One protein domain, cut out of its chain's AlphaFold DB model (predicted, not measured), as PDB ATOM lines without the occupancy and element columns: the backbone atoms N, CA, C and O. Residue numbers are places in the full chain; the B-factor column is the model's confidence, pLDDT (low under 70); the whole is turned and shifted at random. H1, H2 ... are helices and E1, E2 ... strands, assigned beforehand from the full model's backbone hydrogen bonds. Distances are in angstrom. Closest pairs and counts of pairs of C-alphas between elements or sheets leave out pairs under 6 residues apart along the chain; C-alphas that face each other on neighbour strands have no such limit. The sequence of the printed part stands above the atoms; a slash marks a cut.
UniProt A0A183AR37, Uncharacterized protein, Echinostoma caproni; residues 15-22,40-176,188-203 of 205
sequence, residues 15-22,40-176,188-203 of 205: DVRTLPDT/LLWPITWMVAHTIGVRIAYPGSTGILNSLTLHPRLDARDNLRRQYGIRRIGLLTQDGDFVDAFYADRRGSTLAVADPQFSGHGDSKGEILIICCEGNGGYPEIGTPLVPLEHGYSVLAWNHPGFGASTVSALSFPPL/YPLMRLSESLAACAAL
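This is residues 15 to 22, 40 to 176 and 188 to 203 of the 205 residues of an uncharacterized protein of Echinostoma caproni (UniProt A0A183AR37). A small, strongly twisted sheet of four strands has H3 grazing it and H4 and H5 over it; H1, joined through H2, reaches far out at one end. At the other end reaches the loop of residues 105 to 128, of which 116 to 122 stick out. The printed part has 161 residues, under half in named elements: H1 H2 H3 E1 E2 E3 H4 E4 H5, five helices and four strands, class mixed; the mixed sheet runs E1 E2 E4 E3. It is only just loose, close to compact, with radius of gyration of the C-alphas 18.5 A and spans 66 by 40 by 26 A.

H1, residues 42 to 57, and H2, residues 63 to 68, are apart. H2 and H3, residues 70 to 84, meet only through their link. E1, residues 87 to 92, and E2, residues 98 to 104, form an antiparallel hairpin; N 89 and O 101 are 2.8 A apart. E4, residues 154 to 158, is antiparallel to E2, with N 102 and O 157 2.8 A apart, and parallel to E3, residues 129 to 132, with N 130 and O 154 2.8 A apart. E3, H4, residues 146 to 150, and E4 make a strand-helix-strand unit, parallel neighbour strands with a helix between, its crossover right-handed. H3, with residues 80 to 84 alone, only just touches H4, with 3 pairs of C-alphas within 8 A, the closest Tyr 84 and Leu 149, 6.5 A. H5, residues 194 to 201, is only just over E4, with 3 C-alphas on it, at a height over the sheet of 9.0 A. Each O i to N i+4 pair is within hydrogen-bond range in H2, H3 and H4, but 9 of 12 in H1 and 3 of 4 in H5.

H1 begins at C-alpha 42 (6.165, 42.973, -2.839), spans 19.5 A and has a kink of 41 degrees near residue 51. H3 spans 20.4 A and E2 19.5 A. H5 ends at C-alpha 201 (42.593, 43.172, 11.298).

Residues 23 to 39 and 177 to 187 are not printed; the gaps are 46.5 A and 12.6 A between C-alphas. The links E2 to E3 and E3 to H4 are long. Residues 108 to 123, 169 to 176 and 188 to 203 have pLDDT under 70.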
ATOM      1  N   ASP A  15      43.776  31.148   7.886       85.81
ATOM      2  CA  ASP A  15      42.491  30.466   7.994       85.81
ATOM      3  C   ASP A  15      41.858  30.761   9.352       85.81
ATOM      4  O   ASP A  15      42.358  30.333  10.393       85.81
ATOM      5  N   VAL A  16      40.726  31.466   9.337       84.06
ATOM      6  CA  VAL A  16      39.989  31.857  10.548       84.06
ATOM      7  C   VAL A  16      39.540  30.638  11.359       84.06
ATOM      8  O   VAL A  16      39.394  30.720  12.579       84.06
ATOM      9  N   ARG A  17      39.348  29.478  10.723       81.31
ATOM     10  CA  ARG A  17      38.913  28.246  11.397       81.31
ATOM     11  C   ARG A  17      39.986  27.682  12.325       81.31
ATOM     12  O   ARG A  17      39.643  26.968  13.262       81.31
ATOM     13  N   THR A  18      41.253  28.033  12.101       86.62
ATOM     14  CA  THR A  18      42.371  27.641  12.973       86.62
ATOM     15  C   THR A  18      42.419  28.430  14.281       86.62
ATOM     16  O   THR A  18      43.099  28.019  15.218       86.62
ATOM     17  N   LEU A  19      41.680  29.540  14.375       84.69
ATOM     18  CA  LEU A  19      41.641  30.361  15.579       84.69
ATOM     19  C   LEU A  19      40.759  29.725  16.664       84.69
ATOM     20  O   LEU A  19      39.714  29.139  16.338       84.69
ATOM     21  N   PRO A  20      41.121  29.905  17.949       83.12
ATOM     22  CA  PRO A  20      40.308  29.453  19.069       83.12
ATOM     23  C   PRO A  20      38.949  30.163  19.095       83.12
ATOM     24  O   PRO A  20      38.820  31.327  18.706       83.12
ATOM     25  N   ASP A  21      37.933  29.470  19.614       77.06
ATOM     26  CA  ASP A  21      36.557  29.979  19.685       77.06
ATOM     27  C   ASP A  21      36.430  31.278  20.493       77.06
ATOM     28  O   ASP A  21      35.523  32.069  20.258       77.06
ATOM     29  N   THR A  22      37.376  31.549  21.394       71.19
ATOM     30  CA  THR A  22      37.427  32.767  22.217       71.19
ATOM     31  C   THR A  22      37.597  34.051  21.405       71.19
ATOM     32  O   THR A  22      37.163  35.113  21.844       71.19
ATOM     33  N   LEU A  40       0.908  44.053  -2.768       78.44
ATOM     34  CA  LEU A  40       0.849  44.096  -4.229       78.44
ATOM     35  C   LEU A  40       2.202  44.432  -4.884       78.44
ATOM     36  O   LEU A  40       2.525  43.914  -5.949       78.44
ATOM     37  N   LEU A  41       2.999  45.299  -4.256       80.38
ATOM     38  CA  LEU A  41       4.305  45.742  -4.760       80.38
ATOM     39  C   LEU A  41       5.458  44.855  -4.280       80.38
ATOM     40  O   LEU A  41       6.579  44.981  -4.779       80.38
ATOM     41  N   TRP A  42       5.198  43.938  -3.351       81.75
ATOM     42  CA  TRP A  42       6.165  42.973  -2.839       81.75
ATOM     43  C   TRP A  42       6.955  42.222  -3.929       81.75
ATOM     44  O   TRP A  42       8.183  42.279  -3.902       81.75
ATOM     45  N   PRO A  43       6.331  41.559  -4.927       81.75
ATOM     46  CA  PRO A  43       7.090  40.810  -5.931       81.75
ATOM     47  C   PRO A  43       7.945  41.720  -6.821       81.75
ATOM     48  O   PRO A  43       9.055  41.346  -7.192       81.75
ATOM     49  N   ILE A  44       7.466  42.929  -7.131       82.62
ATOM     50  CA  ILE A  44       8.187  43.898  -7.968       82.62
ATOM     51  C   ILE A  44       9.396  44.447  -7.210       82.62
ATOM     52  O   ILE A  44      10.509  44.445  -7.729       82.62
ATOM     53  N   THR A  45       9.197  44.879  -5.964       79.00
ATOM     54  CA  THR A  45      10.284  45.361  -5.101       79.00
ATOM     55  C   THR A  45      11.305  44.262  -4.828       79.00
ATOM     56  O   THR A  45      12.507  44.514  -4.925       79.00
ATOM     57  N   TRP A  46      10.849  43.028  -4.601       78.94
ATOM     58  CA  TRP A  46      11.706  41.852  -4.508       78.94
ATOM     59  C   TRP A  46      12.519  41.662  -5.792       78.94
ATOM     60  O   TRP A  46      13.744  41.607  -5.720       78.94
ATOM     61  N   MET A  47      11.886  41.638  -6.967       78.12
ATOM     62  CA  MET A  47      12.589  41.475  -8.242       78.12
ATOM     63  C   MET A  47      13.619  42.577  -8.475       78.12
ATOM     64  O   MET A  47      14.768  42.277  -8.797       78.12
ATOM     65  N   VAL A  48      13.243  43.844  -8.290       79.25
ATOM     66  CA  VAL A  48      14.144  44.987  -8.483       79.25
ATOM     67  C   VAL A  48      15.329  44.898  -7.527       79.25
ATOM     68  O   VAL A  48      16.465  45.054  -7.970       79.25
ATOM     69  N   ALA A  49      15.099  44.574  -6.252       77.75
ATOM     70  CA  ALA A  49      16.173  44.377  -5.284       77.75
ATOM     71  C   ALA A  49      17.127  43.240  -5.705       77.75
ATOM     72  O   ALA A  49      18.342  43.439  -5.680       77.75
ATOM     73  N   HIS A  50      16.582  42.094  -6.148       72.75
ATOM     74  CA  HIS A  50      17.341  40.861  -6.452       72.75
ATOM     75  C   HIS A  50      18.037  40.884  -7.811       72.75
ATOM     76  O   HIS A  50      18.918  40.063  -8.060       72.75
ATOM     77  N   THR A  51      17.684  41.821  -8.689       74.25
ATOM     78  CA  THR A  51      18.253  41.905 -10.038       74.25
ATOM     79  C   THR A  51      19.138  43.131 -10.209       74.25
ATOM     80  O   THR A  51      20.321  42.997 -10.517       74.25
ATOM     81  N   ILE A  52      18.580  44.324 -10.001       75.12
ATOM     82  CA  ILE A  52      19.215  45.603 -10.333       75.12
ATOM     83  C   ILE A  52      19.765  46.270  -9.074       75.12
ATOM     84  O   ILE A  52      20.920  46.688  -9.060       75.12
ATOM     85  N   GLY A  53      18.972  46.324  -8.003       76.56
ATOM     86  CA  GLY A  53      19.314  47.030  -6.771       76.56
ATOM     87  C   GLY A  53      20.628  46.539  -6.175       76.56
ATOM     88  O   GLY A  53      21.521  47.339  -5.908       76.56
ATOM     89  N   VAL A  54      20.793  45.219  -6.060       70.75
ATOM     90  CA  VAL A  54      22.026  44.618  -5.538       70.75
ATOM     91  C   VAL A  54      23.254  44.908  -6.413       70.75
ATOM     92  O   VAL A  54      24.340  45.159  -5.893       70.75
ATOM     93  N   ARG A  55      23.082  44.945  -7.741       74.75
ATOM     94  CA  ARG A  55      24.169  45.191  -8.702       74.75
ATOM     95  C   ARG A  55      24.585  46.659  -8.746       74.75
ATOM     96  O   ARG A  55      25.767  46.936  -8.889       74.75
ATOM     97  N   ILE A  56      23.639  47.585  -8.589       81.12
ATOM     98  CA  ILE A  56      23.921  49.025  -8.471       81.12
ATOM     99  C   ILE A  56      24.537  49.349  -7.108       81.12
ATOM    100  O   ILE A  56      25.387  50.228  -7.016       81.12
ATOM    101  N   ALA A  57      24.137  48.641  -6.049       81.38
ATOM    102  CA  ALA A  57      24.714  48.831  -4.725       81.38
ATOM    103  C   ALA A  57      26.177  48.366  -4.648       81.38
ATOM    104  O   ALA A  57      26.943  48.967  -3.902       81.38
ATOM    105  N   TYR A  58      26.560  47.334  -5.412       82.81
ATOM    106  CA  TYR A  58      27.922  46.785  -5.461       82.81
ATOM    107  C   TYR A  58      28.410  46.589  -6.900       82.81
ATOM    108  O   TYR A  58      28.605  45.448  -7.341       82.81
ATOM    109  N   PRO A  59      28.632  47.681  -7.650       82.31
ATOM    110  CA  PRO A  59      28.979  47.596  -9.063       82.31
ATOM    111  C   PRO A  59      30.294  46.846  -9.303       82.31
ATOM    112  O   PRO A  59      30.417  46.178 -10.328       82.31
ATOM    113  N   GLY A  60      31.243  46.861  -8.358       81.88
ATOM    114  CA  GLY A  60      32.516  46.129  -8.477       81.88
ATOM    115  C   GLY A  60      32.410  44.608  -8.345       81.88
ATOM    116  O   GLY A  60      33.251  43.891  -8.874       81.88
ATOM    117  N   SER A  61      31.333  44.087  -7.752       82.06
ATOM    118  CA  SER A  61      31.071  42.635  -7.759       82.06
ATOM    119  C   SER A  61      30.483  42.143  -9.083       82.06
ATOM    120  O   SER A  61      30.332  40.941  -9.301       82.06
ATOM    121  N   THR A  62      30.095  43.057  -9.980       83.88
ATOM    122  CA  THR A  62      29.499  42.666 -11.257       83.88
ATOM    123  C   THR A  62      30.576  42.115 -12.184       83.88
ATOM    124  O   THR A  62      31.666  42.673 -12.294       83.88
ATOM    125  N   GLY A  63      30.252  41.049 -12.922       81.94
ATOM    126  CA  GLY A  63      31.185  40.467 -13.894       81.94
ATOM    127  C   GLY A  63      31.681  41.479 -14.933       81.94
ATOM    128  O   GLY A  63      32.824  41.394 -15.364       81.94
ATOM    129  N   ILE A  64      30.858  42.479 -15.275       83.00
ATOM    130  CA  ILE A  64      31.222  43.554 -16.203       83.00
ATOM    131  C   ILE A  64      32.347  44.410 -15.613       83.00
ATOM    132  O   ILE A  64      33.414  44.495 -16.215       83.00
ATOM    133  N   LEU A  65      32.148  45.021 -14.438       84.12
ATOM    134  CA  LEU A  65      33.162  45.912 -13.871       84.12
ATOM    135  C   LEU A  65      34.410  45.138 -13.429       84.12
ATOM    136  O   LEU A  65      35.525  45.627 -13.610       84.12
ATOM    137  N   ASN A  66      34.240  43.918 -12.917       86.06
ATOM    138  CA  ASN A  66      35.354  43.052 -12.537       86.06
ATOM    139  C   ASN A  66      36.209  42.663 -13.756       86.06
ATOM    140  O   ASN A  66      37.433  42.688 -13.686       86.06
ATOM    141  N   SER A  67      35.580  42.382 -14.904       86.62
ATOM    142  CA  SER A  67      36.300  42.092 -16.148       86.62
ATOM    143  C   SER A  67      36.947  43.337 -16.754       86.62
ATOM    144  O   SER A  67      38.077  43.255 -17.229       86.62
ATOM    145  N   LEU A  68      36.261  44.483 -16.758       90.69
ATOM    146  CA  LEU A  68      36.788  45.727 -17.336       90.69
ATOM    147  C   LEU A  68      38.006  46.250 -16.569       90.69
ATOM    148  O   LEU A  68      38.944  46.768 -17.167       90.69
ATOM    149  N   THR A  69      38.008  46.095 -15.246       90.00
ATOM    150  CA  THR A  69      39.110  46.553 -14.389       90.00
ATOM    151  C   THR A  69      40.249  45.544 -14.267       90.00
ATOM    152  O   THR A  69      41.276  45.871 -13.681       90.00
ATOM    153  N   LEU A  70      40.123  44.348 -14.853       90.19
ATOM    154  CA  LEU A  70      41.114  43.280 -14.731       90.19
ATOM    155  C   LEU A  70      42.524  43.725 -15.134       90.19
ATOM    156  O   LEU A  70      43.455  43.600 -14.344       90.19
ATOM    157  N   HIS A  71      42.677  44.252 -16.350       91.44
ATOM    158  CA  HIS A  71      43.981  44.668 -16.869       91.44
ATOM    159  C   HIS A  71      44.622  45.778 -16.017       91.44
ATOM    160  O   HIS A  71      45.716  45.541 -15.503       91.44
ATOM    161  N   PRO A  72      43.936  46.911 -15.745       92.81
ATOM    162  CA  PRO A  72      44.452  47.937 -14.841       92.81
ATOM    163  C   PRO A  72      44.881  47.399 -13.474       92.81
ATOM    164  O   PRO A  72      45.888  47.835 -12.928       92.81
ATOM    165  N   ARG A  73      44.139  46.435 -12.917       92.44
ATOM    166  CA  ARG A  73      44.456  45.843 -11.613       92.44
ATOM    167  C   ARG A  73      45.697  44.971 -11.644       92.44
ATOM    168  O   ARG A  73      46.463  45.003 -10.688       92.44
ATOM    169  N   LEU A  74      45.904  44.194 -12.704       91.94
ATOM    170  CA  LEU A  74      47.119  43.395 -12.854       91.94
ATOM    171  C   LEU A  74      48.348  44.304 -12.971       91.94
ATOM    172  O   LEU A  74      49.306  44.117 -12.220       91.94
ATOM    173  N   ASP A  75      48.268  45.333 -13.813       93.94
ATOM    174  CA  ASP A  75      49.355  46.294 -14.014       93.94
ATOM    175  C   ASP A  75      49.664  47.074 -12.729       93.94
ATOM    176  O   ASP A  75      50.822  47.200 -12.317       93.94
ATOM    177  N   ALA A  76      48.625  47.564 -12.048       93.50
ATOM    178  CA  ALA A  76      48.776  48.299 -10.802       93.50
ATOM    179  C   ALA A  76      49.308  47.408  -9.675       93.50
ATOM    180  O   ALA A  76      50.187  47.829  -8.929       93.50
ATOM    181  N   ARG A  77      48.880  46.145  -9.596       91.56
ATOM    182  CA  ARG A  77      49.423  45.183  -8.631       91.56
ATOM    183  C   ARG A  77      50.911  44.933  -8.858       91.56
ATOM    184  O   ARG A  77      51.673  44.898  -7.890       91.56
ATOM    185  N   ASP A  78      51.337  44.781 -10.107       93.44
ATOM    186  CA  ASP A  78      52.750  44.594 -10.430       93.44
ATOM    187  C   ASP A  78      53.570  45.849 -10.098       93.44
ATOM    188  O   ASP A  78      54.682  45.738  -9.574       93.44
ATOM    189  N   ASN A  79      53.007  47.041 -10.326       93.38
ATOM    190  CA  ASN A  79      53.607  48.309  -9.905       93.38
ATOM    191  C   ASN A  79      53.729  48.405  -8.381       93.38
ATOM    192  O   ASN A  79      54.825  48.654  -7.880       93.38
ATOM    193  N   LEU A  80      52.651  48.129  -7.641       92.69
ATOM    194  CA  LEU A  80      52.641  48.175  -6.180       92.69
ATOM    195  C   LEU A  80      53.632  47.174  -5.574       92.69
ATOM    196  O   LEU A  80      54.319  47.480  -4.598       92.69
ATOM    197  N   ARG A  81      53.754  45.983  -6.170       92.31
ATOM    198  CA  ARG A  81      54.729  44.971  -5.751       92.31
ATOM    199  C   ARG A  81      56.158  45.454  -5.977       92.31
ATOM    200  O   ARG A  81      56.991  45.299  -5.088       92.31
ATOM    201  N   ARG A  82      56.452  46.019  -7.153       92.62
ATOM    202  CA  ARG A  82      57.800  46.487  -7.516       92.62
ATOM    203  C   ARG A  82      58.235  47.713  -6.715       92.62
ATOM    204  O   ARG A  82      59.376  47.758  -6.278       92.62
ATOM    205  N   GLN A  83      57.349  48.689  -6.539       91.06
ATOM    206  CA  GLN A  83      57.679  49.974  -5.916       91.06
ATOM    207  C   GLN A  83      57.569  49.934  -4.391       91.06
ATOM    208  O   GLN A  83      58.412  50.495  -3.697       91.06
ATOM    209  N   TYR A  84      56.546  49.255  -3.864       90.81
ATOM    210  CA  TYR A  84      56.219  49.307  -2.438       90.81
ATOM    211  C   TYR A  84      56.335  47.965  -1.718       90.81
ATOM    212  O   TYR A  84      56.073  47.903  -0.518       90.81
ATOM    213  N   GLY A  85      56.719  46.897  -2.422       90.50
ATOM    214  CA  GLY A  85      56.917  45.578  -1.828       90.50
ATOM    215  C   GLY A  85      55.631  44.913  -1.334       90.50
ATOM    216  O   GLY A  85      55.716  43.991  -0.521       90.50
ATOM    217  N   ILE A  86      54.453  45.354  -1.799       91.94
ATOM    218  CA  ILE A  86      53.182  44.768  -1.360       91.94
ATOM    219  C   ILE A  86      53.105  43.288  -1.757       91.94
ATOM    220  O   ILE A  86      53.498  42.879  -2.857       91.94
ATOM    221  N   ARG A  87      52.579  42.468  -0.850       91.25
ATOM    222  CA  ARG A  87      52.398  41.028  -1.023       91.25
ATOM    223  C   ARG A  87      50.918  40.694  -1.067       91.25
ATOM    224  O   ARG A  87      50.134  41.221  -0.288       91.25
ATOM    225  N   ARG A  88      50.558  39.781  -1.964       91.19
ATOM    226  CA  ARG A  88      49.220  39.195  -2.044       91.19
ATOM    227  C   ARG A  88      49.122  38.021  -1.076       91.19
ATOM    228  O   ARG A  88      49.953  37.115  -1.137       91.19
ATOM    229  N   ILE A  89      48.100  38.019  -0.235       90.19
ATOM    230  CA  ILE A  89      47.804  36.973   0.743       90.19
ATOM    231  C   ILE A  89      46.357  36.509   0.567       90.19
ATOM    232  O   ILE A  89      45.473  37.291   0.238       90.19
ATOM    233  N   GLY A  90      46.123  35.217   0.769       89.56
ATOM    234  CA  GLY A  90      44.780  34.640   0.750       89.56
ATOM    235  C   GLY A  90      44.276  34.416   2.166       89.56
ATOM    236  O   GLY A  90      44.992  33.810   2.966       89.56
ATOM    237  N   LEU A  91      43.064  34.868   2.470       87.88
ATOM    238  CA  LEU A  91      42.403  34.631   3.752       87.88
ATOM    239  C   LEU A  91      41.225  33.675   3.537       87.88
ATOM    240  O   LEU A  91      40.483  33.832   2.572       87.88
ATOM    241  N   LEU A  92      41.034  32.707   4.430       87.12
ATOM    242  CA  LEU A  92      39.847  31.852   4.457       87.12
ATOM    243  C   LEU A  92      38.920  32.267   5.593       87.12
ATOM    244  O   LEU A  92      39.332  32.337   6.754       87.12
ATOM    245  N   THR A  93      37.663  32.534   5.250       83.75
ATOM    246  CA  THR A  93      36.614  32.834   6.227       83.75
ATOM    247  C   THR A  93      36.157  31.566   6.953       83.75
ATOM    248  O   THR A  93      36.481  30.441   6.564       83.75
ATOM    249  N   GLN A  94      35.346  31.737   8.003       81.69
ATOM    250  CA  GLN A  94      34.714  30.611   8.703       81.69
ATOM    251  C   GLN A  94      33.864  29.741   7.770       81.69
ATOM    252  O   GLN A  94      33.861  28.519   7.912       81.69
ATOM    253  N   ASP A  95      33.208  30.367   6.792       77.94
ATOM    254  CA  ASP A  95      32.346  29.708   5.810       77.94
ATOM    255  C   ASP A  95      33.141  29.046   4.666       77.94
ATOM    256  O   ASP A  95      32.558  28.436   3.774       77.94
ATOM    257  N   GLY A  96      34.477  29.138   4.690       78.44
ATOM    258  CA  GLY A  96      35.352  28.601   3.648       78.44
ATOM    259  C   GLY A  96      35.485  29.502   2.420       78.44
ATOM    260  O   GLY A  96      35.994  29.046   1.396       78.44
ATOM    261  N   ASP A  97      35.066  30.767   2.513       83.31
ATOM    262  CA  ASP A  97      35.249  31.739   1.437       83.31
ATOM    263  C   ASP A  97      36.687  32.232   1.375       83.31
ATOM    264  O   ASP A  97      37.293  32.567   2.394       83.31
ATOM    265  N   PHE A  98      37.215  32.322   0.161       85.94
ATOM    266  CA  PHE A  98      38.506  32.918  -0.113       85.94
ATOM    267  C   PHE A  98      38.367  34.435  -0.254       85.94
ATOM    268  O   PHE A  98      37.616  34.929  -1.094       85.94
ATOM    269  N   VAL A  99      39.137  35.179   0.532       88.44
ATOM    270  CA  VAL A  99      39.272  36.632   0.437       88.44
ATOM    271  C   VAL A  99      40.687  36.954  -0.018       88.44
ATOM    272  O   VAL A  99      41.668  36.584   0.629       88.44
ATOM    273  N   ASP A 100      40.784  37.650  -1.145       89.94
ATOM    274  CA  ASP A 100      42.048  38.123  -1.690       89.94
ATOM    275  C   ASP A 100      42.458  39.419  -0.993       89.94
ATOM    276  O   ASP A 100      41.735  40.418  -1.045       89.94
ATOM    277  N   ALA A 101      43.607  39.407  -0.330       91.50
ATOM    278  CA  ALA A 101      44.101  40.526   0.452       91.50
ATOM    279  C   ALA A 101      45.541  40.889   0.088       91.50
ATOM    280  O   ALA A 101      46.288  40.124  -0.523       91.50
ATOM    281  N   PHE A 102      45.928  42.101   0.459       92.88
ATOM    282  CA  PHE A 102      47.215  42.694   0.152       92.88
ATOM    283  C   PHE A 102      47.800  43.316   1.404       92.88
ATOM    284  O   PHE A 102      47.109  44.021   2.135       92.88
ATOM    285  N   TYR A 103      49.079  43.058   1.635       93.38
ATOM    286  CA  TYR A 103      49.769  43.517   2.825       93.38
ATOM    287  C   TYR A 103      51.184  43.996   2.505       93.38
ATOM    288  O   TYR A 103      51.897  43.371   1.715       93.38
ATOM    289  N   ALA A 104      51.598  45.089   3.138       92.62
ATOM    290  CA  ALA A 104      52.970  45.573   3.150       92.62
ATOM    291  C   ALA A 104      53.382  45.896   4.589       92.62
ATOM    292  O   ALA A 104      52.775  46.755   5.227       92.62
ATOM    293  N   ASP A 105      54.433  45.230   5.065       90.31
ATOM    294  CA  ASP A 105      55.089  45.556   6.331       90.31
ATOM    295  C   ASP A 105      56.195  46.581   6.079       90.31
ATOM    296  O   ASP A 105      57.074  46.359   5.241       90.31
ATOM    297  N   ARG A 106      56.147  47.706   6.787       86.62
ATOM    298  CA  ARG A 106      57.142  48.780   6.715       86.62
ATOM    299  C   ARG A 106      57.912  48.971   8.016       86.62
ATOM    300  O   ARG A 106      58.759  49.869   8.080       86.62
ATOM    301  N   ARG A 107      57.683  48.123   9.023       84.62
ATOM    302  CA  ARG A 107      58.443  48.142  10.278       84.62
ATOM    303  C   ARG A 107      59.935  47.944   9.989       84.62
ATOM    304  O   ARG A 107      60.315  47.072   9.211       84.62
ATOM    305  N   GLY A 108      60.781  48.791  10.574       68.06
ATOM    306  CA  GLY A 108      62.239  48.723  10.405       68.06
ATOM    307  C   GLY A 108      62.771  49.137   9.025       68.06
ATOM    308  O   GLY A 108      63.959  48.956   8.757       68.06
ATOM    309  N   SER A 109      61.935  49.693   8.136       63.12
ATOM    310  CA  SER A 109      62.414  50.226   6.857       63.12
ATOM    311  C   SER A 109      63.104  51.585   7.050       63.12
ATOM    312  O   SER A 109      62.507  52.558   7.502       63.12
ATOM    313  N   THR A 110      64.383  51.670   6.680       51.78
ATOM    314  CA  THR A 110      65.243  52.865   6.810       51.78
ATOM    315  C   THR A 110      64.892  54.007   5.844       51.78
ATOM    316  O   THR A 110      65.577  55.025   5.817       51.78
ATOM    317  N   LEU A 111      63.818  53.866   5.056       51.06
ATOM    318  CA  LEU A 111      63.285  54.906   4.164       51.06
ATOM    319  C   LEU A 111      62.453  55.967   4.902       51.06
ATOM    320  O   LEU A 111      61.945  56.890   4.268       51.06
ATOM    321  N   ALA A 112      62.324  55.855   6.226       49.72
ATOM    322  CA  ALA A 112      61.836  56.928   7.076       49.72
ATOM    323  C   ALA A 112      62.848  58.087   7.077       49.72
ATOM    324  O   ALA A 112      63.630  58.264   8.008       49.72
ATOM    325  N   VAL A 113      62.835  58.895   6.014       47.03
ATOM    326  CA  VAL A 113      63.284  60.283   6.099       47.03
ATOM    327  C   VAL A 113      62.326  60.943   7.081       47.03
ATOM    328  O   VAL A 113      61.180  61.249   6.749       47.03
ATOM    329  N   ALA A 114      62.773  61.032   8.330       50.00
ATOM    330  CA  ALA A 114      62.084  61.732   9.390       50.00
ATOM    331  C   ALA A 114      61.995  63.209   8.994       50.00
ATOM    332  O   ALA A 114      62.970  63.950   9.101       50.00
ATOM    333  N   ASP A 115      60.836  63.621   8.485       46.03
ATOM    334  CA  ASP A 115      60.467  65.028   8.481       46.03
ATOM    335  C   ASP A 115      60.197  65.423   9.948       46.03
ATOM    336  O   ASP A 115      59.253  64.889  10.544       46.03
ATOM    337  N   PRO A 116      61.027  66.277  10.580       48.81
ATOM    338  CA  PRO A 116      61.005  66.482  12.029       48.81
ATOM    339  C   PRO A 116      59.811  67.309  12.524       48.81
ATOM    340  O   PRO A 116      59.720  67.587  13.718       48.81
ATOM    341  N   GLN A 117      58.927  67.772  11.636       47.03
ATOM    342  CA  GLN A 117      57.949  68.807  11.977       47.03
ATOM    343  C   GLN A 117      56.541  68.282  12.315       47.03
ATOM    344  O   GLN A 117      55.670  69.067  12.686       47.03
ATOM    345  N   PHE A 118      56.308  66.965  12.252       47.22
ATOM    346  CA  PHE A 118      55.001  66.364  12.561       47.22
ATOM    347  C   PHE A 118      55.110  65.033  13.332       47.22
ATOM    348  O   PHE A 118      54.441  64.055  13.012       47.22
ATOM    349  N   SER A 119      55.981  64.956  14.341       45.03
ATOM    350  CA  SER A 119      56.175  63.757  15.175       45.03
ATOM    351  C   SER A 119      55.440  63.858  16.518       45.03
ATOM    352  O   SER A 119      56.020  64.055  17.583       45.03
ATOM    353  N   GLY A 120      54.117  63.690  16.479       43.41
ATOM    354  CA  GLY A 120      53.348  63.243  17.642       43.41
ATOM    355  C   GLY A 120      53.165  61.725  17.567       43.41
ATOM    356  O   GLY A 120      52.415  61.281  16.709       43.41
ATOM    357  N   HIS A 121      53.817  60.975  18.470       44.97
ATOM    358  CA  HIS A 121      53.968  59.500  18.547       44.97
ATOM    359  C   HIS A 121      55.077  58.869  17.670       44.97
ATOM    360  O   HIS A 121      54.881  58.619  16.489       44.97
ATOM    361  N   GLY A 122      56.212  58.534  18.304       47.31
ATOM    362  CA  GLY A 122      57.038  57.347  18.008       47.31
ATOM    363  C   GLY A 122      57.494  57.100  16.564       47.31
ATOM    364  O   GLY A 122      57.086  56.118  15.967       47.31
ATOM    365  N   ASP A 123      58.327  57.989  16.025       60.28
ATOM    366  CA  ASP A 123      59.464  57.840  15.085       60.28
ATOM    367  C   ASP A 123      59.643  56.667  14.081       60.28
ATOM    368  O   ASP A 123      60.708  56.564  13.469       60.28
ATOM    369  N   SER A 124      58.631  55.876  13.718       72.19
ATOM    370  CA  SER A 124      58.617  55.247  12.389       72.19
ATOM    371  C   SER A 124      57.195  55.071  11.846       72.19
ATOM    372  O   SER A 124      56.389  54.310  12.369       72.19
ATOM    373  N   LYS A 125      56.856  55.756  10.738       81.31
ATOM    374  CA  LYS A 125      55.539  55.620  10.069       81.31
ATOM    375  C   LYS A 125      55.194  54.157   9.759       81.31
ATOM    376  O   LYS A 125      54.028  53.782   9.756       81.31
ATOM    377  N   GLY A 126      56.207  53.314   9.561       84.31
ATOM    378  CA  GLY A 126      56.042  51.883   9.342       84.31
ATOM    379  C   GLY A 126      55.475  51.098  10.532       84.31
ATOM    380  O   GLY A 126      54.949  50.011  10.313       84.31
ATOM    381  N   GLU A 127      55.524  51.619  11.761       86.94
ATOM    382  CA  GLU A 127      54.877  51.004  12.933       86.94
ATOM    383  C   GLU A 127      53.354  51.163  12.928       86.94
ATOM    384  O   GLU A 127      52.647  50.374  13.556       86.94
ATOM    385  N   ILE A 128      52.832  52.136  12.181       89.12
ATOM    386  CA  ILE A 128      51.394  52.362  12.056       89.12
ATOM    387  C   ILE A 128      50.862  51.511  10.897       89.12
ATOM    388  O   ILE A 128      51.252  51.684   9.739       89.12
ATOM    389  N   LEU A 129      49.939  50.599  11.218       92.38
ATOM    390  CA  LEU A 129      49.185  49.822  10.236       92.38
ATOM    391  C   LEU A 129      47.940  50.594   9.793       92.38
ATOM    392  O   LEU A 129      47.013  50.810  10.572       92.38
ATOM    393  N   ILE A 130      47.892  50.945   8.514       93.12
ATOM    394  CA  ILE A 130      46.718  51.527   7.874       93.12
ATOM    395  C   ILE A 130      45.904  50.416   7.218       93.12
ATOM    396  O   ILE A 130      46.394  49.656   6.382       93.12
ATOM    397  N   ILE A 131      44.633  50.338   7.603       94.38
ATOM    398  CA  ILE A 131      43.679  49.390   7.042       94.38
ATOM    399  C   ILE A 131      42.867  50.094   5.954       94.38
ATOM    400  O   ILE A 131      42.101  51.017   6.227       94.38
ATOM    401  N   CYS A 132      43.036  49.646   4.717       93.00
ATOM    402  CA  CYS A 132      42.413  50.217   3.533       93.00
ATOM    403  C   CYS A 132      41.144  49.445   3.162       93.00
ATOM    404  O   CYS A 132      41.198  48.333   2.629       93.00
ATOM    405  N   CYS A 133      39.998  50.069   3.432       90.75
ATOM    406  CA  CYS A 133      38.679  49.574   3.055       90.75
ATOM    407  C   CYS A 133      38.226  50.244   1.756       90.75
ATOM    408  O   CYS A 133      37.950  51.443   1.737       90.75
ATOM    409  N   GLU A 134      38.095  49.469   0.685       90.50
ATOM    410  CA  GLU A 134      37.600  49.997  -0.584       90.50
ATOM    411  C   GLU A 134      36.098  50.289  -0.567       90.50
ATOM    412  O   GLU A 134      35.315  49.657   0.150       90.50
ATOM    413  N   GLY A 135      35.682  51.215  -1.431       86.56
ATOM    414  CA  GLY A 135      34.271  51.448  -1.717       86.56
ATOM    415  C   GLY A 135      33.605  50.260  -2.424       86.56
ATOM    416  O   GLY A 135      34.244  49.316  -2.880       86.56
ATOM    417  N   ASN A 136      32.289  50.338  -2.592       86.69
ATOM    418  CA  ASN A 136      31.454  49.326  -3.253       86.69
ATOM    419  C   ASN A 136      31.709  49.134  -4.771       86.69
ATOM    420  O   ASN A 136      31.089  48.278  -5.405       86.69
ATOM    421  N   GLY A 137      32.599  49.922  -5.367       85.56
ATOM    422  CA  GLY A 137      33.102  49.747  -6.732       85.56
ATOM    423  C   GLY A 137      34.627  49.787  -6.827       85.56
ATOM    424  O   GLY A 137      35.153  49.819  -7.935       85.56
ATOM    425  N   GLY A 138      35.316  49.834  -5.684       88.69
ATOM    426  CA  GLY A 138      36.765  49.967  -5.601       88.69
ATOM    427  C   GLY A 138      37.465  48.621  -5.475       88.69
ATOM    428  O   GLY A 138      36.870  47.625  -5.055       88.69
ATOM    429  N   TYR A 139      38.747  48.613  -5.831       92.38
ATOM    430  CA  TYR A 139      39.624  47.461  -5.672       92.38
ATOM    431  C   TYR A 139      40.968  47.916  -5.105       92.38
ATOM    432  O   TYR A 139      41.500  48.922  -5.583       92.38
ATOM    433  N   PRO A 140      41.551  47.191  -4.134       93.06
ATOM    434  CA  PRO A 140      42.780  47.618  -3.474       93.06
ATOM    435  C   PRO A 140      43.959  47.814  -4.423       93.06
ATOM    436  O   PRO A 140      44.837  48.623  -4.150       93.06
ATOM    437  N   GLU A 141      44.005  47.079  -5.535       93.19
ATOM    438  CA  GLU A 141      45.126  47.158  -6.471       93.19
ATOM    439  C   GLU A 141      45.200  48.516  -7.178       93.19
ATOM    440  O   GLU A 141      46.283  48.923  -7.579       93.19
ATOM    441  N   ILE A 142      44.070  49.215  -7.321       92.81
ATOM    442  CA  ILE A 142      43.954  50.514  -8.010       92.81
ATOM    443  C   ILE A 142      43.345  51.600  -7.113       92.81
ATOM    444  O   ILE A 142      42.850  52.608  -7.612       92.81
ATOM    445  N   GLY A 143      43.321  51.369  -5.801       91.50
ATOM    446  CA  GLY A 143      42.529  52.154  -4.864       91.50
ATOM    447  C   GLY A 143      43.342  52.819  -3.761       91.50
ATOM    448  O   GLY A 143      44.478  53.265  -3.932       91.50
ATOM    449  N   THR A 144      42.718  52.863  -2.594       91.62
ATOM    450  CA  THR A 144      43.182  53.520  -1.373       91.62
ATOM    451  C   THR A 144      44.546  53.072  -0.830       91.62
ATOM    452  O   THR A 144      45.168  53.915  -0.188       91.62
ATOM    453  N   PRO A 145      45.083  51.852  -1.072       93.38
ATOM    454  CA  PRO A 145      46.390  51.450  -0.539       93.38
ATOM    455  C   PRO A 145      47.584  52.263  -1.040       93.38
ATOM    456  O   PRO A 145      48.595  52.318  -0.348       93.38
ATOM    457  N   LEU A 146      47.499  52.895  -2.213       92.44
ATOM    458  CA  LEU A 146      48.635  53.613  -2.802       92.44
ATOM    459  C   LEU A 146      49.115  54.774  -1.916       92.44
ATOM    460  O   LEU A 146      50.297  54.864  -1.595       92.44
ATOM    461  N   VAL A 147      48.189  55.623  -1.469       92.19
ATOM    462  CA  VAL A 147      48.495  56.825  -0.677       92.19
ATOM    463  C   VAL A 147      49.247  56.502   0.626       92.19
ATOM    464  O   VAL A 147      50.310  57.081   0.854       92.19
ATOM    465  N   PRO A 148      48.783  55.591   1.503       91.69
ATOM    466  CA  PRO A 148      49.521  55.265   2.720       91.69
ATOM    467  C   PRO A 148      50.866  54.576   2.442       91.69
ATOM    468  O   PRO A 148      51.823  54.810   3.181       91.69
ATOM    469  N   LEU A 149      50.988  53.804   1.356       91.25
ATOM    470  CA  LEU A 149      52.269  53.220   0.944       91.25
ATOM    471  C   LEU A 149      53.288  54.282   0.512       91.25
ATOM    472  O   LEU A 149      54.462  54.165   0.865       91.25
ATOM    473  N   GLU A 150      52.855  55.318  -0.210       90.50
ATOM    474  CA  GLU A 150      53.693  56.468  -0.585       90.50
ATOM    475  C   GLU A 150      54.223  57.221   0.635       90.50
ATOM    476  O   GLU A 150      55.358  57.696   0.631       90.50
ATOM    477  N   HIS A 151      53.435  57.271   1.706       89.38
ATOM    478  CA  HIS A 151      53.823  57.922   2.954       89.38
ATOM    479  C   HIS A 151      54.655  57.021   3.883       89.38
ATOM    480  O   HIS A 151      55.068  57.476   4.949       89.38
ATOM    481  N   GLY A 152      54.927  55.771   3.491       88.31
ATOM    482  CA  GLY A 152      55.779  54.844   4.240       88.31
ATOM    483  C   GLY A 152      55.083  54.098   5.381       88.31
ATOM    484  O   GLY A 152      55.768  53.537   6.235       88.31
ATOM    485  N   TYR A 153      53.749  54.075   5.408       91.00
ATOM    486  CA  TYR A 153      52.987  53.308   6.395       91.00
ATOM    487  C   TYR A 153      52.957  51.814   6.064       91.00
ATOM    488  O   TYR A 153      53.045  51.416   4.897       91.00
ATOM    489  N   SER A 154      52.777  50.981   7.091       91.44
ATOM    490  CA  SER A 154      52.360  49.592   6.877       91.44
ATOM    491  C   SER A 154      50.905  49.578   6.418       91.44
ATOM    492  O   SER A 154      50.100  50.375   6.894       91.44
ATOM    493  N   VAL A 155      50.544  48.691   5.493       94.56
ATOM    494  CA  VAL A 155      49.205  48.692   4.880       94.56
ATOM    495  C   VAL A 155      48.634  47.289   4.804       94.56
ATOM    496  O   VAL A 155      49.328  46.363   4.393       94.56
ATOM    497  N   LEU A 156      47.352  47.152   5.148       94.88
ATOM    498  CA  LEU A 156      46.528  45.969   4.904       94.88
ATOM    499  C   LEU A 156      45.274  46.378   4.130       94.88
ATOM    500  O   LEU A 156      44.559  47.287   4.539       94.88
ATOM    501  N   ALA A 157      44.978  45.683   3.041       94.38
ATOM    502  CA  ALA A 157      43.803  45.924   2.214       94.38
ATOM    503  C   ALA A 157      43.211  44.604   1.718       94.38
ATOM    504  O   ALA A 157      43.918  43.600   1.640       94.38
ATOM    505  N   TRP A 158      41.934  44.582   1.340       92.12
ATOM    506  CA  TRP A 158      41.295  43.373   0.812       92.12
ATOM    507  C   TRP A 158      40.255  43.670  -0.259       92.12
ATOM    508  O   TRP A 158      39.614  44.719  -0.277       92.12
ATOM    509  N   ASN A 159      40.075  42.704  -1.154       90.44
ATOM    510  CA  ASN A 159      38.959  42.675  -2.081       90.44
ATOM    511  C   ASN A 159      37.695  42.232  -1.344       90.44
ATOM    512  O   ASN A 159      37.695  41.209  -0.654       90.44
ATOM    513  N   HIS A 160      36.596  42.962  -1.541       86.88
ATOM    514  CA  HIS A 160      35.276  42.536  -1.073       86.88
ATOM    515  C   HIS A 160      34.918  41.135  -1.608       86.88
ATOM    516  O   HIS A 160      35.380  40.750  -2.684       86.88
ATOM    517  N   PRO A 161      34.076  40.357  -0.913       82.69
ATOM    518  CA  PRO A 161      33.560  39.094  -1.440       82.69
ATOM    519  C   PRO A 161      32.917  39.281  -2.814       82.69
ATOM    520  O   PRO A 161      32.099  40.182  -3.008       82.69
ATOM    521  N   GLY A 162      33.293  38.438  -3.774       81.94
ATOM    522  CA  GLY A 162      32.851  38.550  -5.164       81.94
ATOM    523  C   GLY A 162      33.592  39.599  -6.005       81.94
ATOM    524  O   GLY A 162      33.259  39.753  -7.178       81.94
ATOM    525  N   PHE A 163      34.580  40.318  -5.456       87.88
ATOM    526  CA  PHE A 163      35.426  41.254  -6.206       87.88
ATOM    527  C   PHE A 163      36.768  40.606  -6.543       87.88
ATOM    528  O   PHE A 163      37.392  39.955  -5.705       87.88
ATOM    529  N   GLY A 164      37.275  40.841  -7.755       86.00
ATOM    530  CA  GLY A 164      38.544  40.261  -8.192       86.00
ATOM    531  C   GLY A 164      38.517  38.742  -8.120       86.00
ATOM    532  O   GLY A 164      37.675  38.111  -8.757       86.00
ATOM    533  N   ALA A 165      39.441  38.185  -7.337       85.31
ATOM    534  CA  ALA A 165      39.528  36.756  -7.057       85.31
ATOM    535  C   ALA A 165      38.854  36.334  -5.738       85.31
ATOM    536  O   ALA A 165      38.859  35.144  -5.432       85.31
ATOM    537  N   SER A 166      38.310  37.270  -4.949       85.12
ATOM    538  CA  SER A 166      37.592  36.932  -3.718       85.12
ATOM    539  C   SER A 166      36.307  36.189  -4.062       85.12
ATOM    540  O   SER A 166      35.490  36.660  -4.858       85.12
ATOM    541  N   THR A 167      36.101  35.033  -3.444       82.81
ATOM    542  CA  THR A 167      34.908  34.226  -3.663       82.81
ATOM    543  C   THR A 167      33.767  34.707  -2.789       82.81
ATOM    544  O   THR A 167      33.932  35.450  -1.820       82.81
ATOM    545  N   VAL A 168      32.580  34.246  -3.146       72.88
ATOM    546  CA  VAL A 168      31.429  34.302  -2.267       72.88
ATOM    547  C   VAL A 168      30.700  32.976  -2.375       72.88
ATOM    548  O   VAL A 168      30.293  32.563  -3.461       72.88
ATOM    549  N   SER A 169      30.570  32.270  -1.261       60.06
ATOM    550  CA  SER A 169      29.793  31.044  -1.214       60.06
ATOM    551  C   SER A 169      28.327  31.389  -1.422       60.06
ATOM    552  O   SER A 169      27.826  32.397  -0.924       60.06
ATOM    553  N   ALA A 170      27.606  30.513  -2.118       41.78
ATOM    554  CA  ALA A 170      26.163  30.627  -2.340       41.78
ATOM    555  C   ALA A 170      25.332  30.610  -1.036       41.78
ATOM    556  O   ALA A 170      24.120  30.748  -1.076       41.78
ATOM    557  N   LEU A 171      25.947  30.455   0.141       40.94
ATOM    558  CA  LEU A 171      25.280  30.695   1.425       40.94
ATOM    559  C   LEU A 171      25.147  32.198   1.752       40.94
ATOM    560  O   LEU A 171      24.280  32.597   2.529       40.94
ATOM    561  N   SER A 172      25.984  33.030   1.127       37.53
ATOM    562  CA  SER A 172      26.009  34.491   1.242       37.53
ATOM    563  C   SER A 172      25.203  35.192   0.136       37.53
ATOM    564  O   SER A 172      25.069  36.411   0.136       37.53
ATOM    565  N   PHE A 173      24.596  34.446  -0.786       35.09
ATOM    566  CA  PHE A 173      23.619  34.948  -1.755       35.09
ATOM    567  C   PHE A 173      22.479  33.940  -1.849       35.09
ATOM    568  O   PHE A 173      22.771  32.785  -2.124       35.09
ATOM    569  N   PRO A 174      21.203  34.307  -1.639       31.17
ATOM    570  CA  PRO A 174      20.129  33.323  -1.688       31.17
ATOM    571  C   PRO A 174      20.158  32.575  -3.037       31.17
ATOM    572  O   PRO A 174      20.216  33.230  -4.083       31.17
ATOM    573  N   PRO A 175      20.159  31.226  -3.035       31.12
ATOM    574  CA  PRO A 175      20.192  30.450  -4.262       31.12
ATOM    575  C   PRO A 175      18.960  30.777  -5.106       31.12
ATOM    576  O   PRO A 175      17.827  30.764  -4.620       31.12
ATOM    577  N   LEU A 176      19.183  31.044  -6.393       35.41
ATOM    578  CA  LEU A 176      18.122  31.000  -7.389       35.41
ATOM    579  C   LEU A 176      17.653  29.544  -7.502       35.41
ATOM    580  O   LEU A 176      18.275  28.735  -8.177       35.41
ATOM    581  N   TYR A 188      19.187  39.218   2.142       39.81
ATOM    582  CA  TYR A 188      20.622  39.290   1.806       39.81
ATOM    583  C   TYR A 188      21.678  39.671   2.868       39.81
ATOM    584  O   TYR A 188      21.411  40.488   3.755       39.81
ATOM    585  N   PRO A 189      22.949  39.243   2.668       40.16
ATOM    586  CA  PRO A 189      24.086  39.613   3.512       40.16
ATOM    587  C   PRO A 189      25.224  40.394   2.807       40.16
ATOM    588  O   PRO A 189      26.333  40.430   3.328       40.16
ATOM    589  N   LEU A 190      25.000  41.065   1.670       37.91
ATOM    590  CA  LEU A 190      26.082  41.764   0.940       37.91
ATOM    591  C   LEU A 190      26.674  42.994   1.662       37.91
ATOM    592  O   LEU A 190      27.804  43.382   1.396       37.91
ATOM    593  N   MET A 191      25.944  43.581   2.614       34.25
ATOM    594  CA  MET A 191      26.407  44.750   3.382       34.25
ATOM    595  C   MET A 191      27.308  44.411   4.578       34.25
ATOM    596  O   MET A 191      27.709  45.310   5.306       34.25
ATOM    597  N   ARG A 192      27.581  43.125   4.836       48.25
ATOM    598  CA  ARG A 192      27.872  42.654   6.199       48.25
ATOM    599  C   ARG A 192      29.246  42.022   6.418       48.25
ATOM    600  O   ARG A 192      29.441  41.326   7.412       48.25
ATOM    601  N   LEU A 193      30.192  42.279   5.512       40.78
ATOM    602  CA  LEU A 193      31.561  41.760   5.607       40.78
ATOM    603  C   LEU A 193      32.615  42.795   6.033       40.78
ATOM    604  O   LEU A 193      33.688  42.390   6.475       40.78
ATOM    605  N   SER A 194      32.313  44.100   5.996       39.12
ATOM    606  CA  SER A 194      33.241  45.133   6.492       39.12
ATOM    607  C   SER A 194      33.513  44.990   7.998       39.12
ATOM    608  O   SER A 194      34.653  45.117   8.433       39.12
ATOM    609  N   GLU A 195      32.499  44.628   8.790       33.50
ATOM    610  CA  GLU A 195      32.627  44.460  10.248       33.50
ATOM    611  C   GLU A 195      33.323  43.149  10.655       33.50
ATOM    612  O   GLU A 195      34.030  43.106  11.663       33.50
ATOM    613  N   SER A 196      33.172  42.078   9.863       36.06
ATOM    614  CA  SER A 196      33.834  40.789  10.134       36.06
ATOM    615  C   SER A 196      35.320  40.807   9.753       36.06
ATOM    616  O   SER A 196      36.129  40.148  10.403       36.06
ATOM    617  N   LEU A 197      35.710  41.603   8.753       45.78
ATOM    618  CA  LEU A 197      37.115  41.771   8.363       45.78
ATOM    619  C   LEU A 197      37.864  42.769   9.255       45.78
ATOM    620  O   LEU A 197      39.042  42.553   9.530       45.78
ATOM    621  N   ALA A 198      37.176  43.761   9.836       39.38
ATOM    622  CA  ALA A 198      37.733  44.570  10.925       39.38
ATOM    623  C   ALA A 198      38.143  43.711  12.142       39.38
ATOM    624  O   ALA A 198      39.114  44.025  12.825       39.38
ATOM    625  N   ALA A 199      37.454  42.587  12.391       32.91
ATOM    626  CA  ALA A 199      37.856  41.620  13.415       32.91
ATOM    627  C   ALA A 199      39.095  40.790  13.013       32.91
ATOM    628  O   ALA A 199      39.877  40.432  13.887       32.91
ATOM    629  N   CYS A 200      39.319  40.531  11.717       36.66
ATOM    630  CA  CYS A 200      40.564  39.910  11.240       36.66
ATOM    631  C   CYS A 200      41.757  40.872  11.324       36.66
ATOM    632  O   CYS A 200      42.870  40.437  11.600       36.66
ATOM    633  N   ALA A 201      41.538  42.175  11.141       37.66
ATOM    634  CA  ALA A 201      42.593  43.172  11.298       37.66
ATOM    635  C   ALA A 201      43.093  43.294  12.753       37.66
ATOM    636  O   ALA A 201      44.264  43.593  12.970       37.66
ATOM    637  N   ALA A 202      42.251  42.969  13.742       34.69
ATOM    638  CA  ALA A 202      42.634  42.910  15.155       34.69
ATOM    639  C   ALA A 202      43.594  41.751  15.505       34.69
ATOM    640  O   ALA A 202      44.045  41.674  16.639       34.69
ATOM    641  N   LEU A 203      43.892  40.850  14.560       39.16
ATOM    642  CA  LEU A 203      44.884  39.776  14.723       39.16
ATOM    643  C   LEU A 203      46.261  40.130  14.138       39.16
ATOM    644  O   LEU A 203      47.196  39.348  14.279       39.16
TER     645      LEU A 203